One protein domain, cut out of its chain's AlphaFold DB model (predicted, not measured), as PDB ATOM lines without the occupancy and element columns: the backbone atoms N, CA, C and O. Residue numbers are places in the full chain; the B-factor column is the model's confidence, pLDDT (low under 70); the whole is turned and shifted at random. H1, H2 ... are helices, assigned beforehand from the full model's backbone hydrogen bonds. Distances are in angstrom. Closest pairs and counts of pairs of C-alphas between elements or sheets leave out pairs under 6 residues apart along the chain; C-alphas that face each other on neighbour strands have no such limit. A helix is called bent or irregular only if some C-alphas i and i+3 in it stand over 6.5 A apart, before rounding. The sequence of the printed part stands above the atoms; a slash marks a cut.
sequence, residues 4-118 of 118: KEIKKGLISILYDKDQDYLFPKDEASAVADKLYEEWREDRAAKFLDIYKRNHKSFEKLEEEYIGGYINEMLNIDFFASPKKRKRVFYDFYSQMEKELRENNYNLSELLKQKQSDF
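AT A GLANCE: This is residues 4 to 118 of the 118 residues of an uncharacterized protein of Candidatus Parvarchaeum acidophilus ARMAN-5 (UniProt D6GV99). The bent helix H2 hooks round H1, and its first arm packs slantwise on the long helix H6. H3, H4 and H5 lead in a loose arc to the start of H6, and H7 turns a corner at H6's end and packs on H3. The printed part has 115 residues with seven named helices, H1 to H7 in chain order, and no named strand: all helix. It is compact, with a radius of gyration of the C-alphas of 14.0 A and spans of 37 by 36 by 24 A.

IN THESE COORDINATES: H2, residues 25 to 53, is one helix by its hydrogen bonds but bent: C-alphas 38 and 41 are 9.3 A apart. Its arms are H2a, residues 25 to 38, 20.0 A, and H2b, residues 41 to 53, 18.2 A. H1, residues 4 to 14, 15.7 A, begins at C-alpha 4 (-30.435, -27.436, -6.992). H6, residues 82 to 102, measures 30.2 A, and H3, residues 55 to 66, 15.6 A. H4 is residues 70 to 73 and H5 residues 76 to 80. H7, residues 107 to 116, 14.4 A, ends at C-alpha 116 (-20.182, 0.869, 15.805).

HOW THE PARTS SIT: Helix packing is mostly crossed, with no shallow tilt among five touching pairs. H2a touches H1 at a steep tilt of 60 degrees; closest C-alphas, Leu 10 and Ala 32, 5.3 A. H2b touches H1 too, at Ile 6 and Ala 45, 6.2 A between C-alphas. H2a touches H6, the hub, at 39 degrees, steep; closest C-alphas, Val 31 and Tyr 90, 6.0 A. H7 touches H3, closest C-alphas Leu 61 and Leu 111, 6.6 A. With residues 99 to 100 alone, H6 only just touches H7, with 3 pairs of C-alphas within 8 A; the closest, Leu 100 and Leu 107, are 6.5 A apart. H5 and H6 touch only at the corner, and only just, with 3 such pairs. H4 and H6 are apart. Every O i to N i+4 pair is within hydrogen-bond range in H1, H2a, H2b, H3, H5, H6 and H7; H4 is too short for one, and its one O i to N i+3 pair is not within range.

THE WHOLE: The farthest C-alphas, Lys 4 and Phe 118, are 39.1 A apart. The printed part has no cut and no long link. pLDDT is under 70 at residues 66 to 77, 79 and 116 to 118.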
ATOM      1  N   LYS A   4     -30.969 -27.907  -5.709       94.62
ATOM      2  CA  LYS A   4     -30.435 -27.436  -6.992       94.62
ATOM      3  C   LYS A   4     -30.617 -25.927  -7.174       94.62
ATOM      4  O   LYS A   4     -29.771 -25.281  -7.790       94.62
ATOM      5  N   GLU A   5     -31.715 -25.367  -6.676       96.06
ATOM      6  CA  GLU A   5     -31.991 -23.931  -6.731       96.06
ATOM      7  C   GLU A   5     -31.136 -23.162  -5.723       96.06
ATOM      8  O   GLU A   5     -30.599 -22.108  -6.064       96.06
ATOM      9  N   ILE A   6     -30.952 -23.716  -4.521       96.00
ATOM     10  CA  ILE A   6     -30.098 -23.139  -3.478       96.00
ATOM     11  C   ILE A   6     -28.653 -23.067  -3.970       96.00
ATOM     12  O   ILE A   6     -28.060 -21.992  -3.993       96.00
ATOM     13  N   LYS A   7     -28.100 -24.180  -4.461       96.56
ATOM     14  CA  LYS A   7     -26.726 -24.222  -4.982       96.56
ATOM     15  C   LYS A   7     -26.516 -23.257  -6.144       96.56
ATOM     16  O   LYS A   7     -25.525 -22.534  -6.163       96.56
ATOM     17  N   LYS A   8     -27.472 -23.161  -7.077       96.12
ATOM     18  CA  LYS A   8     -27.434 -22.147  -8.147       96.12
ATOM     19  C   LYS A   8     -27.450 -20.720  -7.602       96.12
ATOM     20  O   LYS A   8     -26.736 -19.873  -8.129       96.12
ATOM     21  N   GLY A   9     -28.251 -20.460  -6.569       95.69
ATOM     22  CA  GLY A   9     -28.276 -19.178  -5.873       95.69
ATOM     23  C   GLY A   9     -26.924 -18.837  -5.252       95.69
ATOM     24  O   GLY A   9     -26.421 -17.743  -5.472       95.69
ATOM     25  N   LEU A  10     -26.304 -19.784  -4.545       95.62
ATOM     26  CA  LEU A  10     -24.990 -19.587  -3.928       95.62
ATOM     27  C   LEU A  10     -23.907 -19.342  -4.984       95.62
ATOM     28  O   LEU A  10     -23.109 -18.426  -4.836       95.62
ATOM     29  N   ILE A  11     -23.931 -20.085  -6.097       95.88
ATOM     30  CA  ILE A  11     -23.031 -19.830  -7.231       95.88
ATOM     31  C   ILE A  11     -23.208 -18.399  -7.743       95.88
ATOM     32  O   ILE A  11     -22.212 -17.736  -7.990       95.88
ATOM     33  N   SER A  12     -24.442 -17.899  -7.875       93.00
ATOM     34  CA  SER A  12     -24.684 -16.542  -8.394       93.00
ATOM     35  C   SER A  12     -24.215 -15.406  -7.485       93.00
ATOM     36  O   SER A  12     -24.097 -14.288  -7.963       93.00
ATOM     37  N   ILE A  13     -23.957 -15.683  -6.203       91.75
ATOM     38  CA  ILE A  13     -23.334 -14.719  -5.285       91.75
ATOM     39  C   ILE A  13     -21.827 -14.640  -5.551       91.75
ATOM     40  O   ILE A  13     -21.228 -13.577  -5.507       91.75
ATOM     41  N   LEU A  14     -21.221 -15.792  -5.832       88.81
ATOM     42  CA  LEU A  14     -19.777 -15.946  -5.960       88.81
ATOM     43  C   LEU A  14     -19.251 -15.623  -7.362       88.81
ATOM     44  O   LEU A  14     -18.083 -15.289  -7.522       88.81
ATOM     45  N   TYR A  15     -20.084 -15.817  -8.382       90.50
ATOM     46  CA  TYR A  15     -19.679 -15.826  -9.781       90.50
ATOM     47  C   TYR A  15     -20.235 -14.628 -10.546       90.50
ATOM     48  O   TYR A  15     -21.448 -14.512 -10.734       90.50
ATOM     49  N   ASP A  16     -19.325 -13.825 -11.097       86.69
ATOM     50  CA  ASP A  16     -19.616 -12.833 -12.127       86.69
ATOM     51  C   ASP A  16     -19.062 -13.313 -13.476       86.69
ATOM     52  O   ASP A  16     -17.863 -13.545 -13.638       86.69
ATOM     53  N   LYS A  17     -19.945 -13.443 -14.470       86.50
ATOM     54  CA  LYS A  17     -19.575 -13.856 -15.830       86.50
ATOM     55  C   LYS A  17     -18.621 -12.870 -16.506       86.50
ATOM     56  O   LYS A  17     -17.809 -13.293 -17.325       86.50
ATOM     57  N   ASP A  18     -18.729 -11.584 -16.178       86.06
ATOM     58  CA  ASP A  18     -17.921 -10.526 -16.779       86.06
ATOM     59  C   ASP A  18     -16.514 -10.506 -16.144       86.06
ATOM     60  O   ASP A  18     -15.577  -9.926 -16.695       86.06
ATOM     61  N   GLN A  19     -16.344 -11.220 -15.022       79.69
ATOM     62  CA  GLN A  19     -15.100 -11.370 -14.272       79.69
ATOM     63  C   GLN A  19     -14.718 -12.841 -14.015       79.69
ATOM     64  O   GLN A  19     -13.989 -13.134 -13.068       79.69
ATOM     65  N   ASP A  20     -15.140 -13.779 -14.878       82.38
ATOM     66  CA  ASP A  20     -14.880 -15.230 -14.722       82.38
ATOM     67  C   ASP A  20     -13.380 -15.554 -14.579       82.38
ATOM     68  O   ASP A  20     -12.995 -16.497 -13.896       82.38
ATOM     69  N   TYR A  21     -12.508 -14.724 -15.156       76.81
ATOM     70  CA  TYR A  21     -11.055 -14.858 -15.034       76.81
ATOM     71  C   TYR A  21     -10.520 -14.625 -13.605       76.81
ATOM     72  O   TYR A  21      -9.421 -15.084 -13.292       76.81
ATOM     73  N   LEU A  22     -11.264 -13.916 -12.744       73.75
ATOM     74  CA  LEU A  22     -10.895 -13.651 -11.347       73.75
ATOM     75  C   LEU A  22     -11.357 -14.772 -10.414       73.75
ATOM     76  O   LEU A  22     -10.602 -15.195  -9.532       73.75
ATOM     77  N   PHE A  23     -12.581 -15.265 -10.616       84.50
ATOM     78  CA  PHE A  23     -13.123 -16.396  -9.874       84.50
ATOM     79  C   PHE A  23     -13.973 -17.297 -10.783       84.50
ATOM     80  O   PHE A  23     -15.169 -17.049 -10.969       84.50
ATOM     81  N   PRO A  24     -13.353 -18.347 -11.353       89.00
ATOM     82  CA  PRO A  24     -14.002 -19.220 -12.318       89.00
ATOM     83  C   PRO A  24     -15.259 -19.908 -11.786       89.00
ATOM     84  O   PRO A  24     -15.352 -20.301 -10.617       89.00
ATOM     85  N   LYS A  25     -16.227 -20.131 -12.674       92.56
ATOM     86  CA  LYS A  25     -17.510 -20.762 -12.326       92.56
ATOM     87  C   LYS A  25     -17.392 -22.141 -11.656       92.56
ATOM     88  O   LYS A  25     -18.244 -22.501 -10.837       92.56
ATOM     89  N   ASP A  26     -16.395 -22.947 -12.007       93.00
ATOM     90  CA  ASP A  26     -16.141 -24.250 -11.382       93.00
ATOM     91  C   ASP A  26     -15.625 -24.099  -9.942       93.00
ATOM     92  O   ASP A  26     -16.063 -24.831  -9.051       93.00
ATOM     93  N   GLU A  27     -14.775 -23.102  -9.680       91.75
ATOM     94  CA  GLU A  27     -14.366 -22.732  -8.322       91.75
ATOM     95  C   GLU A  27     -15.561 -22.245  -7.492       91.75
ATOM     96  O   GLU A  27     -15.742 -22.705  -6.360       91.75
ATOM     97  N   ALA A  28     -16.415 -21.394  -8.069       93.50
ATOM     98  CA  ALA A  28     -17.650 -20.940  -7.432       93.50
ATOM     99  C   ALA A  28     -18.601 -22.095  -7.115       93.50
ATOM    100  O   ALA A  28     -19.169 -22.148  -6.025       93.50
ATOM    101  N   SER A  29     -18.723 -23.058  -8.030       95.69
ATOM    102  CA  SER A  29     -19.514 -24.272  -7.810       95.69
ATOM    103  C   SER A  29     -18.966 -25.093  -6.644       95.69
ATOM    104  O   SER A  29     -19.727 -25.461  -5.754       95.69
ATOM    105  N   ALA A  30     -17.648 -25.300  -6.583       95.19
ATOM    106  CA  ALA A  30     -17.016 -26.050  -5.498       95.19
ATOM    107  C   ALA A  30     -17.184 -25.375  -4.124       95.19
ATOM    108  O   ALA A  30     -17.390 -26.059  -3.120       95.19
ATOM    109  N   VAL A  31     -17.101 -24.042  -4.061       95.44
ATOM    110  CA  VAL A  31     -17.355 -23.297  -2.816       95.44
ATOM    111  C   VAL A  31     -18.832 -23.380  -2.432       95.44
ATOM    112  O   VAL A  31     -19.132 -23.707  -1.286       95.44
ATOM    113  N   ALA A  32     -19.750 -23.161  -3.375       96.88
ATOM    114  CA  ALA A  32     -21.188 -23.252  -3.131       96.88
ATOM    115  C   ALA A  32     -21.619 -24.640  -2.632       96.88
ATOM    116  O   ALA A  32     -22.427 -24.733  -1.707       96.88
ATOM    117  N   ASP A  33     -21.061 -25.711  -3.205       97.12
ATOM    118  CA  ASP A  33     -21.308 -27.081  -2.750       97.12
ATOM    119  C   ASP A  33     -20.873 -27.272  -1.296       97.12
ATOM    120  O   ASP A  33     -21.646 -27.792  -0.489       97.12
ATOM    121  N   LYS A  34     -19.675 -26.793  -0.944       97.06
ATOM    122  CA  LYS A  34     -19.148 -26.895   0.418       97.06
ATOM    123  C   LYS A  34     -19.980 -26.089   1.422       97.06
ATOM    124  O   LYS A  34     -20.323 -26.603   2.482       97.06
ATOM    125  N   LEU A  35     -20.347 -24.850   1.082       97.56
ATOM    126  CA  LEU A  35     -21.220 -24.026   1.925       97.56
ATOM    127  C   LEU A  35     -22.571 -24.718   2.143       97.56
ATOM    128  O   LEU A  35     -23.033 -24.819   3.275       97.56
ATOM    129  N   TYR A  36     -23.184 -25.257   1.087       97.50
ATOM    130  CA  TYR A  36     -24.448 -25.983   1.203       97.50
ATOM    131  C   TYR A  36     -24.336 -27.236   2.081       97.50
ATOM    132  O   TYR A  36     -25.208 -27.481   2.916       97.50
ATOM    133  N   GLU A  37     -23.274 -28.027   1.912       97.31
ATOM    134  CA  GLU A  37     -23.036 -29.227   2.717       97.31
ATOM    135  C   GLU A  37     -22.974 -28.897   4.213       97.31
ATOM    136  O   GLU A  37     -23.595 -29.584   5.031       97.31
ATOM    137  N   GLU A  38     -22.271 -27.824   4.569       96.94
ATOM    138  CA  GLU A  38     -22.100 -27.418   5.958       96.94
ATOM    139  C   GLU A  38     -23.331 -26.729   6.529       96.94
ATOM    140  O   GLU A  38     -23.708 -26.996   7.671       96.94
ATOM    141  N   TRP A  39     -23.972 -25.852   5.758       97.00
ATOM    142  CA  TRP A  39     -25.115 -25.057   6.202       97.00
ATOM    143  C   TRP A  39     -26.403 -25.873   6.238       97.00
ATOM    144  O   TRP A  39     -27.237 -25.664   7.127       97.00
ATOM    145  N   ARG A  40     -26.516 -26.871   5.357       96.31
ATOM    146  CA  ARG A  40     -27.755 -27.596   5.058       96.31
ATOM    147  C   ARG A  40     -28.830 -26.656   4.498       96.31
ATOM    148  O   ARG A  40     -28.658 -25.439   4.433       96.31
ATOM    149  N   GLU A  41     -29.949 -27.244   4.089       96.19
ATOM    150  CA  GLU A  41     -31.023 -26.552   3.371       96.19
ATOM    151  C   GLU A  41     -31.529 -25.293   4.096       96.19
ATOM    152  O   GLU A  41     -31.560 -24.225   3.493       96.19
ATOM    153  N   ASP A  42     -31.867 -25.391   5.388       95.31
ATOM    154  CA  ASP A  42     -32.502 -24.291   6.135       95.31
ATOM    155  C   ASP A  42     -31.632 -23.024   6.181       95.31
ATOM    156  O   ASP A  42     -32.081 -21.933   5.826       95.31
ATOM    157  N   ARG A  43     -30.359 -23.162   6.569       96.81
ATOM    158  CA  ARG A  43     -29.454 -22.011   6.699       96.81
ATOM    159  C   ARG A  43     -29.071 -21.437   5.343       96.81
ATOM    160  O   ARG A  43     -29.107 -20.221   5.170       96.81
ATOM    161  N   ALA A  44     -28.779 -22.294   4.364       97.19
ATOM    162  CA  ALA A  44     -28.455 -21.843   3.016       97.19
ATOM    163  C   ALA A  44     -29.635 -21.106   2.363       97.19
ATOM    164  O   ALA A  44     -29.445 -20.053   1.755       97.19
ATOM    165  N   ALA A  45     -30.863 -21.605   2.534       96.69
ATOM    166  CA  ALA A  45     -32.062 -20.947   2.024       96.69
ATOM    167  C   ALA A  45     -32.311 -19.588   2.698       96.69
ATOM    168  O   ALA A  45     -32.594 -18.616   1.996       96.69
ATOM    169  N   LYS A  46     -32.168 -19.495   4.030       96.19
ATOM    170  CA  LYS A  46     -32.300 -18.227   4.770       96.19
ATOM    171  C   LYS A  46     -31.273 -17.201   4.313       96.19
ATOM    172  O   LYS A  46     -31.649 -16.082   3.978       96.19
ATOM    173  N   PHE A  47     -30.003 -17.593   4.235       96.06
ATOM    174  CA  PHE A  47     -28.932 -16.718   3.765       96.06
ATOM    175  C   PHE A  47     -29.239 -16.149   2.369       96.06
ATOM    176  O   PHE A  47     -29.228 -14.933   2.174       96.06
ATOM    177  N   LEU A  48     -29.602 -17.017   1.417       95.50
ATOM    178  CA  LEU A  48     -29.950 -16.614   0.050       95.50
ATOM    179  C   LEU A  48     -31.150 -15.673  -0.023       95.50
ATOM    180  O   LEU A  48     -31.162 -14.755  -0.843       95.50
ATOM    181  N   ASP A  49     -32.181 -15.922   0.779       94.88
ATOM    182  CA  ASP A  49     -33.384 -15.096   0.794       94.88
ATOM    183  C   ASP A  49     -33.067 -13.669   1.263       94.88
ATOM    184  O   ASP A  49     -33.484 -12.697   0.626       94.88
ATOM    185  N   ILE A  50     -32.253 -13.522   2.311       93.38
ATOM    186  CA  ILE A  50     -31.855 -12.204   2.824       93.38
ATOM    187  C   ILE A  50     -30.932 -11.505   1.824       93.38
ATOM    188  O   ILE A  50     -31.140 -10.317   1.573       93.38
ATOM    189  N   TYR A  51     -29.980 -12.232   1.219       92.00
ATOM    190  CA  TYR A  51     -29.091 -11.702   0.179       92.00
ATOM    191  C   TYR A  51     -29.893 -11.098  -0.976       92.00
ATOM    192  O   TYR A  51     -29.751  -9.920  -1.298       92.00
ATOM    193  N   LYS A  52     -30.828 -11.868  -1.546       90.94
ATOM    194  CA  LYS A  52     -31.644 -11.425  -2.688       90.94
ATOM    195  C   LYS A  52     -32.528 -10.225  -2.358       90.94
ATOM    196  O   LYS A  52     -32.678  -9.333  -3.189       90.94
ATOM    197  N   ARG A  53     -33.122 -10.190  -1.161       91.38
ATOM    198  CA  ARG A  53     -33.990  -9.080  -0.732       91.38
ATOM    199  C   ARG A  53     -33.215  -7.803  -0.428       91.38
ATOM    200  O   ARG A  53     -33.772  -6.718  -0.559       91.38
ATOM    201  N   ASN A  54     -31.957  -7.927  -0.015       88.75
ATOM    202  CA  ASN A  54     -31.172  -6.822   0.526       88.75
ATOM    203  C   ASN A  54     -29.821  -6.659  -0.175       88.75
ATOM    204  O   ASN A  54     -28.857  -6.251   0.467       88.75
ATOM    205  N   HIS A  55     -29.751  -6.940  -1.478       85.62
ATOM    206  CA  HIS A  55     -28.501  -6.976  -2.244       85.62
ATOM    207  C   HIS A  55     -27.581  -5.776  -1.972       85.62
ATOM    208  O   HIS A  55     -26.417  -5.965  -1.654       85.62
ATOM    209  N   LYS A  56     -28.099  -4.542  -2.006       86.00
ATOM    210  CA  LYS A  56     -27.295  -3.327  -1.757       86.00
ATOM    211  C   LYS A  56     -26.734  -3.235  -0.338       86.00
ATOM    212  O   LYS A  56     -25.682  -2.655  -0.108       86.00
ATOM    213  N   SER A  57     -27.482  -3.734   0.640       85.56
ATOM    214  CA  SER A  57     -27.043  -3.768   2.036       85.56
ATOM    215  C   SER A  57     -26.038  -4.897   2.262       85.56
ATOM    216  O   SER A  57     -25.147  -4.752   3.090       85.56
ATOM    217  N   PHE A  58     -26.168  -5.994   1.511       83.50
ATOM    218  CA  PHE A  58     -25.173  -7.058   1.462       83.50
ATOM    219  C   PHE A  58     -23.878  -6.592   0.814       83.50
ATOM    220  O   PHE A  58     -22.853  -6.814   1.423       83.50
ATOM    221  N   GLU A  59     -23.910  -5.879  -0.313       82.94
ATOM    222  CA  GLU A  59     -22.701  -5.292  -0.921       82.94
ATOM    223  C   GLU A  59     -21.936  -4.432   0.088       82.94
ATOM    224  O   GLU A  59     -20.730  -4.565   0.217       82.94
ATOM    225  N   LYS A  60     -22.639  -3.621   0.890       81.88
ATOM    226  CA  LYS A  60     -22.004  -2.864   1.980       81.88
ATOM    227  C   LYS A  60     -21.407  -3.767   3.054       81.88
ATOM    228  O   LYS A  60     -20.309  -3.512   3.520       81.88
ATOM    229  N   LEU A  61     -22.122  -4.812   3.472       80.50
ATOM    230  CA  LEU A  61     -21.589  -5.778   4.435       80.50
ATOM    231  C   LEU A  61     -20.360  -6.503   3.862       80.50
ATOM    232  O   LEU A  61     -19.393  -6.734   4.580       80.50
ATOM    233  N   GLU A  62     -20.389  -6.836   2.572       81.44
ATOM    234  CA  GLU A  62     -19.267  -7.409   1.849       81.44
ATOM    235  C   GLU A  62     -18.101  -6.422   1.815       81.44
ATOM    236  O   GLU A  62     -17.007  -6.823   2.175       81.44
ATOM    237  N   GLU A  63     -18.320  -5.142   1.504       76.88
ATOM    238  CA  GLU A  63     -17.309  -4.076   1.562       76.88
ATOM    239  C   GLU A  63     -16.699  -3.908   2.960       76.88
ATOM    240  O   GLU A  63     -15.488  -3.762   3.057       76.88
ATOM    241  N   GLU A  64     -17.480  -3.971   4.043       74.38
ATOM    242  CA  GLU A  64     -16.952  -3.876   5.419       74.38
ATOM    243  C   GLU A  64     -16.057  -5.073   5.766       74.38
ATOM    244  O   GLU A  64     -14.992  -4.938   6.372       74.38
ATOM    245  N   TYR A  65     -16.459  -6.269   5.344       73.00
ATOM    246  CA  TYR A  65     -15.655  -7.470   5.539       73.00
ATOM    247  C   TYR A  65     -14.443  -7.523   4.591       73.00
ATOM    248  O   TYR A  65     -13.378  -8.001   4.978       73.00
ATOM    249  N   ILE A  66     -14.590  -7.047   3.353       67.62
ATOM    250  CA  ILE A  66     -13.567  -7.036   2.299       67.62
ATOM    251  C   ILE A  66     -12.618  -5.845   2.472       67.62
ATOM    252  O   ILE A  66     -11.464  -5.940   2.068       67.62
ATOM    253  N   GLY A  67     -13.013  -4.768   3.149       58.56
ATOM    254  CA  GLY A  67     -12.194  -3.581   3.416       58.56
ATOM    255  C   GLY A  67     -10.886  -3.901   4.145       58.56
ATOM    256  O   GLY A  67      -9.881  -3.225   3.933       58.56
ATOM    257  N   GLY A  68     -10.851  -4.997   4.914       54.88
ATOM    258  CA  GLY A  68      -9.616  -5.577   5.460       54.88
ATOM    259  C   GLY A  68      -8.849  -6.494   4.491       54.88
ATOM    260  O   GLY A  68      -7.622  -6.558   4.543       54.88
ATOM    261  N   TYR A  69      -9.547  -7.168   3.572       55.16
ATOM    262  CA  TYR A  69      -9.002  -8.127   2.599       55.16
ATOM    263  C   TYR A  69      -8.551  -7.517   1.264       55.16
ATOM    264  O   TYR A  69      -7.788  -8.172   0.559       55.16
ATOM    265  N   ILE A  70      -8.949  -6.294   0.889       53.06
ATOM    266  CA  ILE A  70      -8.525  -5.653  -0.378       53.06
ATOM    267  C   ILE A  70      -6.995  -5.570  -0.467       53.06
ATOM    268  O   ILE A  70      -6.429  -5.794  -1.535       53.06
ATOM    269  N   ASN A  71      -6.305  -5.372   0.659       53.97
ATOM    270  CA  ASN A  71      -4.841  -5.415   0.699       53.97
ATOM    271  C   ASN A  71      -4.264  -6.815   0.404       53.97
ATOM    272  O   ASN A  71      -3.173  -6.919  -0.155       53.97
ATOM    273  N   GLU A  72      -4.980  -7.894   0.734       51.47
ATOM    274  CA  GLU A  72      -4.570  -9.272   0.438       51.47
ATOM    275  C   GLU A  72      -5.011  -9.745  -0.952       51.47
ATOM    276  O   GLU A  72      -4.264 -10.472  -1.603       51.47
ATOM    277  N   MET A  73      -6.178  -9.319  -1.447       53.19
ATOM    278  CA  MET A  73      -6.634  -9.638  -2.803       53.19
ATOM    279  C   MET A  73      -5.767  -8.967  -3.865       53.19
ATOM    280  O   MET A  73      -5.543  -9.565  -4.907       53.19
ATOM    281  N   LEU A  74      -5.202  -7.786  -3.595       56.06
ATOM    282  CA  LEU A  74      -4.236  -7.135  -4.487       56.06
ATOM    283  C   LEU A  74      -2.872  -7.855  -4.554       56.06
ATOM    284  O   LEU A  74      -2.027  -7.473  -5.368       56.06
ATOM    285  N   ASN A  75      -2.639  -8.915  -3.765       64.19
ATOM    286  CA  ASN A  75      -1.466  -9.762  -3.966       64.19
ATOM    287  C   ASN A  75      -1.637 -10.643  -5.207       64.19
ATOM    288  O   ASN A  75      -2.564 -11.444  -5.311       64.19
ATOM    289  N   ILE A  76      -0.649 -10.596  -6.100       63.12
ATOM    290  CA  ILE A  76      -0.529 -11.488  -7.266       63.12
ATOM    291  C   ILE A  76      -0.681 -12.966  -6.854       63.12
ATOM    292  O   ILE A  76      -1.303 -13.756  -7.560       63.12
ATOM    293  N   ASP A  77      -0.191 -13.325  -5.666       65.25
ATOM    294  CA  ASP A  77      -0.294 -14.659  -5.067       65.25
ATOM    295  C   ASP A  77      -1.734 -15.144  -4.814       65.25
ATOM    296  O   ASP A  77      -1.989 -16.353  -4.824       65.25
ATOM    297  N   PHE A  78      -2.673 -14.226  -4.569       70.81
ATOM    298  CA  PHE A  78      -4.094 -14.537  -4.424       70.81
ATOM    299  C   PHE A  78      -4.681 -14.939  -5.783       70.81
ATOM    300  O   PHE A  78      -5.259 -16.019  -5.929       70.81
ATOM    301  N   PHE A  79      -4.434 -14.138  -6.822       69.00
ATOM    302  CA  PHE A  79      -4.872 -14.437  -8.190       69.00
ATOM    303  C   PHE A  79      -4.129 -15.620  -8.829       69.00
ATOM    304  O   PHE A  79      -4.673 -16.292  -9.705       69.00
ATOM    305  N   ALA A  80      -2.930 -15.956  -8.357       72.06
ATOM    306  CA  ALA A  80      -2.177 -17.105  -8.850       72.06
ATOM    307  C   ALA A  80      -2.610 -18.446  -8.224       72.06
ATOM    308  O   ALA A  80      -2.316 -19.503  -8.783       72.06
ATOM    309  N   SER A  81      -3.306 -18.445  -7.076       83.44
ATOM    310  CA  SER A  81      -3.632 -19.674  -6.338       83.44
ATOM    311  C   SER A  81      -5.143 -19.917  -6.185       83.44
ATOM    312  O   SER A  81      -5.745 -19.452  -5.211       83.44
ATOM    313  N   PRO A  82      -5.748 -20.765  -7.045       83.75
ATOM    314  CA  PRO A  82      -7.140 -21.218  -6.911       83.75
ATOM    315  C   PRO A  82      -7.492 -21.732  -5.511       83.75
ATOM    316  O   PRO A  82      -8.578 -21.513  -4.979       83.75
ATOM    317  N   LYS A  83      -6.549 -22.427  -4.861       85.38
ATOM    318  CA  LYS A  83      -6.755 -22.975  -3.516       85.38
ATOM    319  C   LYS A  83      -6.890 -21.874  -2.461       85.38
ATOM    320  O   LYS A  83      -7.738 -22.003  -1.580       85.38
ATOM    321  N   LYS A  84      -6.064 -20.821  -2.534       83.00
ATOM    322  CA  LYS A  84      -6.141 -19.686  -1.602       83.00
ATOM    323  C   LYS A  84      -7.439 -18.908  -1.817       83.00
ATOM    324  O   LYS A  84      -8.145 -18.688  -0.840       83.00
ATOM    325  N   ARG A  85      -7.809 -18.600  -3.069       82.19
ATOM    326  CA  ARG A  85      -9.071 -17.900  -3.377       82.19
ATOM    327  C   ARG A  85     -10.290 -18.623  -2.838       82.19
ATOM    328  O   ARG A  85     -11.039 -18.048  -2.056       82.19
ATOM    329  N   LYS A  86     -10.451 -19.905  -3.194       86.62
ATOM    330  CA  LYS A  86     -11.575 -20.721  -2.712       86.62
ATOM    331  C   LYS A  86     -11.676 -20.715  -1.194       86.62
ATOM    332  O   LYS A  86     -12.776 -20.631  -0.669       86.62
ATOM    333  N   ARG A  87     -10.537 -20.799  -0.496       87.50
ATOM    334  CA  ARG A  87     -10.501 -20.738   0.966       87.50
ATOM    335  C   ARG A  87     -10.977 -19.383   1.490       87.50
ATOM    336  O   ARG A  87     -11.832 -19.378   2.358       87.50
ATOM    337  N   VAL A  88     -10.464 -18.278   0.952       84.38
ATOM    338  CA  VAL A  88     -10.835 -16.922   1.393       84.38
ATOM    339  C   VAL A  88     -12.329 -16.671   1.213       84.38
ATOM    340  O   VAL A  88     -12.990 -16.297   2.174       84.38
ATOM    341  N   PHE A  89     -12.888 -16.945   0.030       86.19
ATOM    342  CA  PHE A  89     -14.325 -16.764  -0.206       86.19
ATOM    343  C   PHE A  89     -15.177 -17.684   0.671       86.19
ATOM    344  O   PHE A  89     -16.184 -17.254   1.228       86.19
ATOM    345  N   TYR A  90     -14.763 -18.940   0.840       91.12
ATOM    346  CA  TYR A  90     -15.437 -19.854   1.756       91.12
ATOM    347  C   TYR A  90     -15.425 -19.326   3.204       91.12
ATOM    348  O   TYR A  90     -16.480 -19.289   3.837       91.12
ATOM    349  N   ASP A  91     -14.266 -18.902   3.721       88.81
ATOM    350  CA  ASP A  91     -14.108 -18.410   5.095       88.81
ATOM    351  C   ASP A  91     -14.932 -17.121   5.298       88.81
ATOM    352  O   ASP A  91     -15.635 -16.979   6.300       88.81
ATOM    353  N   PHE A  92     -14.925 -16.233   4.302       87.94
ATOM    354  CA  PHE A  92     -15.700 -14.993   4.266       87.94
ATOM    355  C   PHE A  92     -17.211 -15.229   4.378       87.94
ATOM    356  O   PHE A  92     -17.845 -14.747   5.319       87.94
ATOM    357  N   TYR A  93     -17.796 -16.010   3.463       91.31
ATOM    358  CA  TYR A  93     -19.239 -16.262   3.480       91.31
ATOM    359  C   TYR A  93     -19.653 -17.093   4.700       91.31
ATOM    360  O   TYR A  93     -20.741 -16.892   5.234       91.31
ATOM    361  N   SER A  94     -18.774 -17.972   5.194       94.06
ATOM    362  CA  SER A  94     -18.997 -18.718   6.442       94.06
ATOM    363  C   SER A  94     -19.072 -17.803   7.661       94.06
ATOM    364  O   SER A  94     -19.954 -17.981   8.502       94.06
ATOM    365  N   GLN A  95     -18.185 -16.809   7.761       92.00
ATOM    366  CA  GLN A  95     -18.235 -15.833   8.848       92.00
ATOM    367  C   GLN A  95     -19.490 -14.957   8.746       92.00
ATOM    368  O   GLN A  95     -20.174 -14.756   9.747       92.00
ATOM    369  N   MET A  96     -19.836 -14.503   7.540       91.62
ATOM    370  CA  MET A  96     -21.034 -13.696   7.311       91.62
ATOM    371  C   MET A  96     -22.320 -14.443   7.681       91.62
ATOM    372  O   MET A  96     -23.177 -13.895   8.376       91.62
ATOM    373  N   GLU A  97     -22.460 -15.707   7.268       95.44
ATOM    374  CA  GLU A  97     -23.596 -16.548   7.667       95.44
ATOM    375  C   GLU A  97     -23.656 -16.721   9.180       95.44
ATOM    376  O   GLU A  97     -24.732 -16.592   9.766       95.44
ATOM    377  N   LYS A  98     -22.509 -16.971   9.819       95.44
ATOM    378  CA  LYS A  98     -22.430 -17.144  11.266       95.44
ATOM    379  C   LYS A  98     -22.921 -15.902  12.007       95.44
ATOM    380  O   LYS A  98     -23.757 -16.042  12.895       95.44
ATOM    381  N   GLU A  99     -22.447 -14.715  11.643       94.12
ATOM    382  CA  GLU A  99     -22.846 -13.474  12.315       94.12
ATOM    383  C   GLU A  99     -24.305 -13.103  12.037       94.12
ATOM    384  O   GLU A  99     -25.011 -12.636  12.933       94.12
ATOM    385  N   LEU A 100     -24.805 -13.373  10.824       93.69
ATOM    386  CA  LEU A 100     -26.234 -13.266  10.541       93.69
ATOM    387  C   LEU A 100     -27.029 -14.205  11.443       93.69
ATOM    388  O   LEU A 100     -27.998 -13.773  12.056       93.69
ATOM    389  N   ARG A 101     -26.615 -15.465  11.578       95.44
ATOM    390  CA  ARG A 101     -27.283 -16.454  12.429       95.44
ATOM    391  C   ARG A 101     -27.283 -16.049  13.904       95.44
ATOM    392  O   ARG A 101     -28.312 -16.196  14.557       95.44
ATOM    393  N   GLU A 102     -26.174 -15.517  14.411       95.38
ATOM    394  CA  GLU A 102     -26.069 -14.971  15.775       95.38
ATOM    395  C   GLU A 102     -27.015 -13.776  15.991       95.38
ATOM    396  O   GLU A 102     -27.553 -13.606  17.082       95.38
ATOM    397  N   ASN A 103     -27.317 -13.030  14.926       93.00
ATOM    398  CA  ASN A 103     -28.278 -11.927  14.907       93.00
ATOM    399  C   ASN A 103     -29.676 -12.333  14.400       93.00
ATOM    400  O   ASN A 103     -30.421 -11.497  13.891       93.00
ATOM    401  N   ASN A 104     -30.057 -13.613  14.495       93.25
ATOM    402  CA  ASN A 104     -31.362 -14.117  14.034       93.25
ATOM    403  C   ASN A 104     -31.700 -13.730  12.582       93.25
ATOM    404  O   ASN A 104     -32.855 -13.480  12.238       93.25
ATOM    405  N   TYR A 105     -30.678 -13.677  11.731       93.12
ATOM    406  CA  TYR A 105     -30.741 -13.270  10.333       93.12
ATOM    407  C   TYR A 105     -31.217 -11.817  10.107       93.12
ATOM    408  O   TYR A 105     -31.716 -11.469   9.035       93.12
ATOM    409  N   ASN A 106     -31.022 -10.937  11.095       90.75
ATOM    410  CA  ASN A 106     -31.329  -9.510  11.012       90.75
ATOM    411  C   ASN A 106     -30.148  -8.704  10.439       90.75
ATOM    412  O   ASN A 106     -29.302  -8.190  11.170       90.75
ATOM    413  N   LEU A 107     -30.110  -8.548   9.112       89.31
ATOM    414  CA  LEU A 107     -29.047  -7.806   8.418       89.31
ATOM    415  C   LEU A 107     -28.895  -6.354   8.905       89.31
ATOM    416  O   LEU A 107     -27.782  -5.847   9.010       89.31
ATOM    417  N   SER A 108     -30.006  -5.676   9.207       88.50
ATOM    418  CA  SER A 108     -29.984  -4.278   9.660       88.50
ATOM    419  C   SER A 108     -29.313  -4.120  11.023       88.50
ATOM    420  O   SER A 108     -28.690  -3.096  11.288       88.50
ATOM    421  N   GLU A 109     -29.476  -5.105  11.901       90.69
ATOM    422  CA  GLU A 109     -28.831  -5.131  13.214       90.69
ATOM    423  C   GLU A 109     -27.342  -5.442  13.089       90.69
ATOM    424  O   GLU A 109     -26.527  -4.714  13.653       90.69
ATOM    425  N   LEU A 110     -26.989  -6.422  12.253       90.31
ATOM    426  CA  LEU A 110     -25.597  -6.757  11.971       90.31
ATOM    427  C   LEU A 110     -24.815  -5.561  11.394       90.31
ATOM    428  O   LEU A 110     -23.724  -5.247  11.859       90.31
ATOM    429  N   LEU A 111     -25.392  -4.847  10.423       86.50
ATOM    430  CA  LEU A 111     -24.769  -3.651   9.844       86.50
ATOM    431  C   LEU A 111     -24.529  -2.546  10.881       86.50
ATOM    432  O   LEU A 111     -23.481  -1.906  10.865       86.50
ATOM    433  N   LYS A 112     -25.474  -2.331  11.804       86.94
ATOM    434  CA  LYS A 112     -25.314  -1.345  12.886       86.94
ATOM    435  C   LYS A 112     -24.195  -1.724  13.853       86.94
ATOM    436  O   LYS A 112     -23.472  -0.835  14.296       86.94
ATOM    437  N   GLN A 113     -24.060  -3.012  14.175       86.62
ATOM    438  CA  GLN A 113     -22.972  -3.514  15.021       86.62
ATOM    439  C   GLN A 113     -21.618  -3.237  14.361       86.62
ATOM    440  O   GLN A 113     -20.784  -2.566  14.957       86.62
ATOM    441  N   LYS A 114     -21.451  -3.621  13.088       82.00
ATOM    442  CA  LYS A 114     -20.196  -3.403  12.349       82.00
ATOM    443  C   LYS A 114     -19.801  -1.934  12.225       82.00
ATOM    444  O   LYS A 114     -18.628  -1.622  12.351       82.00
ATOM    445  N   GLN A 115     -20.762  -1.033  12.043       74.25
ATOM    446  CA  GLN A 115     -20.497   0.410  11.983       74.25
ATOM    447  C   GLN A 115     -20.147   1.038  13.338       74.25
ATOM    448  O   GLN A 115     -19.632   2.150  13.362       74.25
ATOM    449  N   SER A 116     -20.467   0.373  14.450       68.44
ATOM    450  CA  SER A 116     -20.182   0.869  15.805       68.44
ATOM    451  C   SER A 116     -18.822   0.405  16.336       68.44
ATOM    452  O   SER A 116     -18.339   0.962  17.320       68.44
ATOM    453  N   ASP A 117     -18.225  -0.611  15.708       58.94
ATOM    454  CA  ASP A 117     -16.934  -1.194  16.094       58.94
ATOM    455  C   ASP A 117     -15.718  -0.440  15.494       58.94
ATOM    456  O   ASP A 117     -14.573  -0.822  15.758       58.94
ATOM    457  N   PHE A 118     -15.951   0.638  14.730       48.44
ATOM    458  CA  PHE A 118     -14.947   1.539  14.132       48.44
ATOM    459  C   PHE A 118     -15.080   2.974  14.658       48.44
ATOM    460  O   PHE A 118     -14.028   3.650  14.764       48.44
TER     461      PHE A 118